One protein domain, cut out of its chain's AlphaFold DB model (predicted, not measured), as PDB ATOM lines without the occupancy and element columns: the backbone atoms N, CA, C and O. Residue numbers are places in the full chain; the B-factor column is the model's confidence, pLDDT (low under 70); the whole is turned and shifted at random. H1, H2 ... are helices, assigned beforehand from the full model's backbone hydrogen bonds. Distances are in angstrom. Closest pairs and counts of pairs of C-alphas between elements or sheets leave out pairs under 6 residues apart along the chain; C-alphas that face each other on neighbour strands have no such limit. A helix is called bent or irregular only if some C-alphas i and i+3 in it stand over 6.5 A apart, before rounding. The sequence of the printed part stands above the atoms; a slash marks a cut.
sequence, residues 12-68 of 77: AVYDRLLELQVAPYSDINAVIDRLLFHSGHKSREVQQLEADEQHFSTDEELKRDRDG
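This is residues 12 to 68 of the 77 residues of an uncharacterized protein of Candidatus Reidiella endopervernicosa (UniProt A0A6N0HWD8). Picture a chain strung out in a row of helices rather than folded into one body: at one end H1 and H2 meet in a corner, Leu 17 near Ile 28, then a small loop leads to H3, and H4 makes the other end. No core gathers the four helices; residues 48 to 55, mostly in H3, and residues 57 to 63, mostly in H4, stick out free of the rest. The printed part has 57 residues, with four named helices in the order H1, H2, H3, H4 and no named strand, and its class is all helix. It is extended, with a radius of gyration of the C-alphas of 17.9 A, and its outline is a rod of 54 by 25 by 15 A.

Start at the first printed residue with H1, residues 12 to 19, and go on through a short link of 8 residues to H2, residues 28 to 36. These two helices touch, with 4 pairs of C-alphas within 8 A. Look at the C-alphas of Leu 17 and Ile 28, the closest of the two helices, which are 6.4 A apart. The lines of H1 and H2 stand at 77 degrees, about perpendicular, and their centres are 11.9 A apart. After H2 comes a short link of 7 residues, and within it residues 37 to 38 pair with residues 41 to 42, antiparallel, in stretches too short to be named strands. This link leads to H3, residues 44 to 54. H2 and H3 are close but not clearly touching, with 1 pair of C-alphas within 8 A. That pair is Leu 36 and Val 46, whose C-alphas are 6.8 A apart. The lines of H2 and H3 stand at 80 degrees, about perpendicular, with their centres 17.5 A apart. A tight link of 3 residues then brings you to H4, residues 58 to 66. H3 and H4 are apart although they follow each other in the chain. H1 is apart from H3 and from H4, and H2 is apart from H4. In H1, H2, H3 and H4, every pair of backbone O of residue i and N of residue i+4 is within hydrogen-bond range.

Find C-alpha 12 at (126.065, 100.771, 174.671); from there H1 runs over 8 residues to Glu 19, 10.8 A from first to last C-alpha. Next look for C-alpha 28 at (118.561, 106.744, 164.400), where H2 begins; its 9 residues end at Leu 36, 12.2 A away. H3, the longest helix by residues with 11, goes from Arg 44 to Gln 54 and measures 15.1 A. H4 has 9 residues, from Thr 58 to Arg 66, and measures 12.4 A; find its last C-alpha, that of Arg 66, at (155.483, 111.007, 136.752). None of the four helices is bent.

The two C-alphas farthest apart are those of Ala 23, in the link between H1 and H2, and Arg 66, at 54.0 A. From the first printed C-alpha, that of Ala 12, to the last, that of Gly 68, you cross 49.6 A. The printed part runs from 12 to 68 with no cut, and no link is long. Read the B-factor column for the model's confidence: the mean pLDDT of the printed part is 74.4. It is 92 in H1 and 87 in H2, but 66 in H3 and 59 in H4. The 25 residues under 70 are residues 39 to 41 and residues 47 to 68.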
ATOM      1  N   ALA A  12     125.993  99.515 173.927       93.69
ATOM      2  CA  ALA A  12     126.065 100.771 174.671       93.69
ATOM      3  C   ALA A  12     125.986 102.022 173.774       93.69
ATOM      4  O   ALA A  12     125.484 103.063 174.197       93.69
ATOM      5  N   VAL A  13     126.488 101.938 172.538       89.94
ATOM      6  CA  VAL A  13     126.407 103.033 171.559       89.94
ATOM      7  C   VAL A  13     124.994 103.114 170.995       89.94
ATOM      8  O   VAL A  13     124.436 104.204 170.896       89.94
ATOM      9  N   TYR A  14     124.398 101.966 170.679       92.56
ATOM     10  CA  TYR A  14     123.020 101.879 170.208       92.56
ATOM     11  C   TYR A  14     122.020 102.443 171.229       92.56
ATOM     12  O   TYR A  14     121.171 103.257 170.867       92.56
ATOM     13  N   ASP A  15     122.171 102.098 172.510       93.38
ATOM     14  CA  ASP A  15     121.308 102.599 173.586       93.38
ATOM     15  C   ASP A  15     121.410 104.129 173.721       93.38
ATOM     16  O   ASP A  15     120.396 104.817 173.819       93.38
ATOM     17  N   ARG A  16     122.617 104.700 173.609       91.12
ATOM     18  CA  ARG A  16     122.788 106.164 173.587       91.12
ATOM     19  C   ARG A  16     122.167 106.822 172.360       91.12
ATOM     20  O   ARG A  16     121.622 107.915 172.470       91.12
ATOM     21  N   LEU A  17     122.247 106.191 171.191       90.81
ATOM     22  CA  LEU A  17     121.586 106.703 169.987       90.81
ATOM     23  C   LEU A  17     120.061 106.690 170.141       90.81
ATOM     24  O   LEU A  17     119.402 107.600 169.643       90.81
ATOM     25  N   LEU A  18     119.504 105.703 170.848       91.94
ATOM     26  CA  LEU A  18     118.087 105.675 171.218       91.94
ATOM     27  C   LEU A  18     117.719 106.812 172.173       91.94
ATOM     28  O   LEU A  18     116.729 107.495 171.936       91.94
ATOM     29  N   GLU A  19     118.522 107.068 173.205       91.38
ATOM     30  CA  GLU A  19     118.292 108.182 174.141       91.38
ATOM     31  C   GLU A  19     118.330 109.555 173.449       91.38
ATOM     32  O   GLU A  19     117.621 110.481 173.844       91.38
ATOM     33  N   LEU A  20     119.140 109.685 172.397       87.69
ATOM     34  CA  LEU A  20     119.277 110.907 171.605       87.69
ATOM     35  C   LEU A  20     118.167 111.097 170.555       87.69
ATOM     36  O   LEU A  20     118.111 112.162 169.937       87.69
ATOM     37  N   GLN A  21     117.273 110.118 170.359       89.38
ATOM     38  CA  GLN A  21     116.080 110.271 169.516       89.38
ATOM     39  C   GLN A  21     115.025 111.124 170.216       89.38
ATOM     40  O   GLN A  21     114.023 110.647 170.750       89.38
ATOM     41  N   VAL A  22     115.259 112.427 170.203       84.06
ATOM     42  CA  VAL A  22     114.332 113.434 170.706       84.06
ATOM     43  C   VAL A  22     113.907 114.347 169.566       84.06
ATOM     44  O   VAL A  22     114.681 114.617 168.646       84.06
ATOM     45  N   ALA A  23     112.668 114.844 169.621       79.12
ATOM     46  CA  ALA A  23     112.154 115.766 168.611       79.12
ATOM     47  C   ALA A  23     113.133 116.945 168.420       79.12
ATOM     48  O   ALA A  23     113.552 117.549 169.410       79.12
ATOM     49  N   PRO A  24     113.516 117.285 167.174       80.44
ATOM     50  CA  PRO A  24     112.907 116.896 165.893       80.44
ATOM     51  C   PRO A  24     113.442 115.602 165.238       80.44
ATOM     52  O   PRO A  24     113.006 115.271 164.137       80.44
ATOM     53  N   TYR A  25     114.370 114.875 165.861       84.94
ATOM     54  CA  TYR A  25     115.036 113.705 165.275       84.94
ATOM     55  C   TYR A  25     114.407 112.406 165.790       84.94
ATOM     56  O   TYR A  25     114.737 111.914 166.865       84.94
ATOM     57  N   SER A  26     113.475 111.855 165.016       84.75
ATOM     58  CA  SER A  26     112.691 110.669 165.388       84.75
ATOM     59  C   SER A  26     113.237 109.345 164.838       84.75
ATOM     60  O   SER A  26     112.539 108.339 164.896       84.75
ATOM     61  N   ASP A  27     114.432 109.347 164.243       89.00
ATOM     62  CA  ASP A  27     115.063 108.161 163.659       89.00
ATOM     63  C   ASP A  27     116.566 108.141 163.960       89.00
ATOM     64  O   ASP A  27     117.213 109.191 164.005       89.00
ATOM     65  N   ILE A  28     117.131 106.941 164.120       88.38
ATOM     66  CA  ILE A  28     118.561 106.744 164.400       88.38
ATOM     67  C   ILE A  28     119.427 107.364 163.307       88.38
ATOM     68  O   ILE A  28     120.425 108.003 163.621       88.38
ATOM     69  N   ASN A  29     119.053 107.226 162.033       88.69
ATOM     70  CA  ASN A  29     119.844 107.788 160.942       88.69
ATOM     71  C   ASN A  29     119.833 109.316 160.985       88.69
ATOM     72  O   ASN A  29     120.856 109.922 160.699       88.69
ATOM     73  N   ALA A  30     118.722 109.940 161.391       87.88
ATOM     74  CA  ALA A  30     118.657 111.391 161.561       87.88
ATOM     75  C   ALA A  30     119.537 111.872 162.729       87.88
ATOM     76  O   ALA A  30     120.184 112.913 162.632       87.88
ATOM     77  N   VAL A  31     119.598 111.096 163.817       89.50
ATOM     78  CA  VAL A  31     120.512 111.356 164.941       89.50
ATOM     79  C   VAL A  31     121.969 111.198 164.503       89.50
ATOM     80  O   VAL A  31     122.778 112.086 164.763       89.50
ATOM     81  N   ILE A  32     122.303 110.113 163.798       88.31
ATOM     82  CA  ILE A  32     123.648 109.867 163.258       88.31
ATOM     83  C   ILE A  32     124.050 110.994 162.305       88.31
ATOM     84  O   ILE A  32     125.117 111.573 162.477       88.31
ATOM     85  N   ASP A  33     123.192 111.360 161.354       86.88
ATOM     86  CA  ASP A  33     123.452 112.444 160.405       86.88
ATOM     87  C   ASP A  33     123.725 113.759 161.139       86.88
ATOM     88  O   ASP A  33     124.687 114.459 160.841       86.88
ATOM     89  N   ARG A  34     122.969 114.057 162.201       84.12
ATOM     90  CA  ARG A  34     123.194 115.269 162.995       84.12
ATOM     91  C   ARG A  34     124.481 115.236 163.823       84.12
ATOM     92  O   ARG A  34     125.079 116.291 164.043       84.12
ATOM     93  N   LEU A  35     124.889 114.063 164.303       84.25
ATOM     94  CA  LEU A  35     126.159 113.872 165.010       84.25
ATOM     95  C   LEU A  35     127.358 113.977 164.061       84.25
ATOM     96  O   LEU A  35     128.415 114.460 164.464       84.25
ATOM     97  N   LEU A  36     127.199 113.551 162.808       83.38
ATOM     98  CA  LEU A  36     128.218 113.667 161.766       83.38
ATOM     99  C   LEU A  36     128.253 115.067 161.139       83.38
ATOM    100  O   LEU A  36     129.314 115.520 160.711       83.38
ATOM    101  N   PHE A  37     127.114 115.758 161.100       79.69
ATOM    102  CA  PHE A  37     126.944 117.055 160.457       79.69
ATOM    103  C   PHE A  37     126.164 118.005 161.369       79.69
ATOM    104  O   PHE A  37     124.931 118.093 161.349       79.69
ATOM    105  N   HIS A  38     126.894 118.779 162.167       71.56
ATOM    106  CA  HIS A  38     126.290 119.782 163.029       71.56
ATOM    107  C   HIS A  38     126.253 121.143 162.328       71.56
ATOM    108  O   HIS A  38     127.283 121.747 162.046       71.56
ATOM    109  N   SER A  39     125.047 121.658 162.067       63.84
ATOM    110  CA  SER A  39     124.836 123.018 161.531       63.84
ATOM    111  C   SER A  39     125.575 123.294 160.211       63.84
ATOM    112  O   SER A  39     126.083 124.388 159.999       63.84
ATOM    113  N   GLY A  40     125.642 122.295 159.325       62.97
ATOM    114  CA  GLY A  40     126.333 122.402 158.035       62.97
ATOM    115  C   GLY A  40     127.845 122.173 158.104       62.97
ATOM    116  O   GLY A  40     128.499 122.145 157.064       62.97
ATOM    117  N   HIS A  41     128.399 121.952 159.298       65.50
ATOM    118  CA  HIS A  41     129.793 121.579 159.488       65.50
ATOM    119  C   HIS A  41     129.909 120.076 159.707       65.50
ATOM    120  O   HIS A  41     129.219 119.501 160.549       65.50
ATOM    121  N   LYS A  42     130.803 119.446 158.944       74.50
ATOM    122  CA  LYS A  42     131.193 118.054 159.163       74.50
ATOM    123  C   LYS A  42     131.954 117.953 160.483       74.50
ATOM    124  O   LYS A  42     132.796 118.808 160.763       74.50
ATOM    125  N   SER A  43     131.677 116.920 161.267       72.12
ATOM    126  CA  SER A  43     132.446 116.601 162.466       72.12
ATOM    127  C   SER A  43     133.904 116.347 162.095       72.12
ATOM    128  O   SER A  43     134.217 115.931 160.975       72.12
ATOM    129  N   ARG A  44     134.815 116.634 163.024       70.56
ATOM    130  CA  ARG A  44     136.264 116.561 162.789       70.56
ATOM    131  C   ARG A  44     136.689 115.183 162.285       70.56
ATOM    132  O   ARG A  44     137.559 115.081 161.431       70.56
ATOM    133  N   GLU A  45     136.046 114.143 162.788       72.50
ATOM    134  CA  GLU A  45     136.258 112.748 162.426       72.50
ATOM    135  C   GLU A  45     135.886 112.494 160.960       72.50
ATOM    136  O   GLU A  45     136.626 111.832 160.244       72.50
ATOM    137  N   VAL A  46     134.788 113.087 160.478       71.12
ATOM    138  CA  VAL A  46     134.385 113.010 159.064       71.12
ATOM    139  C   VAL A  46     135.389 113.746 158.182       71.12
ATOM    140  O   VAL A  46     135.784 113.233 157.144       71.12
ATOM    141  N   GLN A  47     135.847 114.925 158.610       68.81
ATOM    142  CA  GLN A  47     136.863 115.688 157.876       68.81
ATOM    143  C   GLN A  47     138.197 114.936 157.786       68.81
ATOM    144  O   GLN A  47     138.859 114.994 156.755       68.81
ATOM    145  N   GLN A  48     138.588 114.233 158.851       67.38
ATOM    146  CA  GLN A  48     139.798 113.410 158.873       67.38
ATOM    147  C   GLN A  48     139.665 112.186 157.969       67.38
ATOM    148  O   GLN A  48     140.564 111.944 157.178       67.38
ATOM    149  N   LEU A  49     138.529 111.487 158.005       69.69
ATOM    150  CA  LEU A  49     138.270 110.360 157.104       69.69
ATOM    151  C   LEU A  49     138.286 110.783 155.630       69.69
ATOM    152  O   LEU A  49     138.865 110.091 154.804       69.69
ATOM    153  N   GLU A  50     137.697 111.933 155.295       68.19
ATOM    154  CA  GLU A  50     137.752 112.466 153.930       68.19
ATOM    155  C   GLU A  50     139.167 112.891 153.523       68.19
ATOM    156  O   GLU A  50     139.535 112.728 152.362       68.19
ATOM    157  N   ALA A  51     139.963 113.431 154.450       63.56
ATOM    158  CA  ALA A  51     141.368 113.732 154.195       63.56
ATOM    159  C   ALA A  51     142.168 112.442 153.955       63.56
ATOM    160  O   ALA A  51     142.888 112.357 152.965       63.56
ATOM    161  N   ASP A  52     141.977 111.418 154.788       60.44
ATOM    162  CA  ASP A  52     142.612 110.104 154.641       60.44
ATOM    163  C   ASP A  52     142.199 109.400 153.335       60.44
ATOM    164  O   ASP A  52     143.036 108.772 152.691       60.44
ATOM    165  N   GLU A  53     140.946 109.545 152.884       60.62
ATOM    166  CA  GLU A  53     140.497 109.059 151.567       60.62
ATOM    167  C   GLU A  53     141.077 109.869 150.392       60.62
ATOM    168  O   GLU A  53     141.231 109.338 149.290       60.62
ATOM    169  N   GLN A  54     141.394 111.154 150.594       58.00
ATOM    170  CA  GLN A  54     141.986 112.027 149.570       58.00
ATOM    171  C   GLN A  54     143.512 111.938 149.493       58.00
ATOM    172  O   GLN A  54     144.095 112.348 148.482       58.00
ATOM    173  N   HIS A  55     144.167 111.405 150.521       55.47
ATOM    174  CA  HIS A  55     145.583 111.082 150.468       55.47
ATOM    175  C   HIS A  55     145.766 109.827 149.615       55.47
ATOM    176  O   HIS A  55     145.679 108.692 150.078       55.47
ATOM    177  N   PHE A  56     146.008 110.055 148.324       53.56
ATOM    178  CA  PHE A  56     146.537 109.046 147.414       53.56
ATOM    179  C   PHE A  56     147.676 108.295 148.105       53.56
ATOM    180  O   PHE A  56     148.527 108.896 148.761       53.56
ATOM    181  N   SER A  57     147.696 106.969 147.972       56.84
ATOM    182  CA  SER A  57     148.820 106.177 148.472       56.84
ATOM    183  C   SER A  57     150.124 106.723 147.880       56.84
ATOM    184  O   SER A  57     150.134 107.192 146.743       56.84
ATOM    185  N   THR A  58     151.240 106.647 148.604       56.12
ATOM    186  CA  THR A  58     152.541 107.186 148.155       56.12
ATOM    187  C   THR A  58     152.945 106.680 146.757       56.12
ATOM    188  O   THR A  58     153.577 107.402 145.989       56.12
ATOM    189  N   ASP A  59     152.534 105.460 146.386       56.66
ATOM    190  CA  ASP A  59     152.744 104.887 145.042       56.66
ATOM    191  C   ASP A  59     151.919 105.594 143.947       56.66
ATOM    192  O   ASP A  59     152.322 105.704 142.787       56.66
ATOM    193  N   GLU A  60     150.753 106.097 144.323       60.44
ATOM    194  CA  GLU A  60     149.780 106.756 143.465       60.44
ATOM    195  C   GLU A  60     150.108 108.251 143.296       60.44
ATOM    196  O   GLU A  60     149.986 108.771 142.186       60.44
ATOM    197  N   GLU A  61     150.652 108.911 144.328       59.06
ATOM    198  CA  GLU A  61     151.328 110.215 144.192       59.06
ATOM    199  C   GLU A  61     152.556 110.130 143.272       59.06
ATOM    200  O   GLU A  61     152.715 110.975 142.394       59.06
ATOM    201  N   LEU A  62     153.384 109.082 143.388       61.91
ATOM    202  CA  LEU A  62     154.573 108.918 142.540       61.91
ATOM    203  C   LEU A  62     154.215 108.702 141.059       61.91
ATOM    204  O   LEU A  62     154.901 109.205 140.167       61.91
ATOM    205  N   LYS A  63     153.123 107.978 140.775       60.62
ATOM    206  CA  LYS A  63     152.587 107.864 139.407       60.62
ATOM    207  C   LYS A  63     152.064 109.203 138.883       60.62
ATOM    208  O   LYS A  63     152.299 109.520 137.724       60.62
ATOM    209  N   ARG A  64     151.408 110.005 139.725       60.00
ATOM    210  CA  ARG A  64     150.879 111.328 139.350       60.00
ATOM    211  C   ARG A  64     151.965 112.369 139.110       60.00
ATOM    212  O   ARG A  64     151.829 113.151 138.173       60.00
ATOM    213  N   ASP A  65     153.036 112.346 139.902       56.88
ATOM    214  CA  ASP A  65     154.237 113.161 139.680       56.88
ATOM    215  C   ASP A  65     154.876 112.810 138.331       56.88
ATOM    216  O   ASP A  65     155.151 113.686 137.509       56.88
ATOM    217  N   ARG A  66     154.981 111.507 138.036       59.09
ATOM    218  CA  ARG A  66     155.483 111.007 136.752       59.09
ATOM    219  C   ARG A  66     154.602 111.398 135.558       59.09
ATOM    220  O   ARG A  66     155.141 111.651 134.482       59.09
ATOM    221  N   ASP A  67     153.285 111.469 135.751       67.62
ATOM    222  CA  ASP A  67     152.308 111.869 134.730       67.62
ATOM    223  C   ASP A  67     152.048 113.393 134.695       67.62
ATOM    224  O   ASP A  67     151.257 113.872 133.880       67.62
ATOM    225  N   GLY A  68     152.724 114.181 135.542       58.25
ATOM    226  CA  GLY A  68     152.650 115.647 135.556       58.25
ATOM    227  C   GLY A  68     151.321 116.231 136.051       58.25
ATOM    228  O   GLY A  68     151.024 117.397 135.784       58.25
TER     229      GLY A  68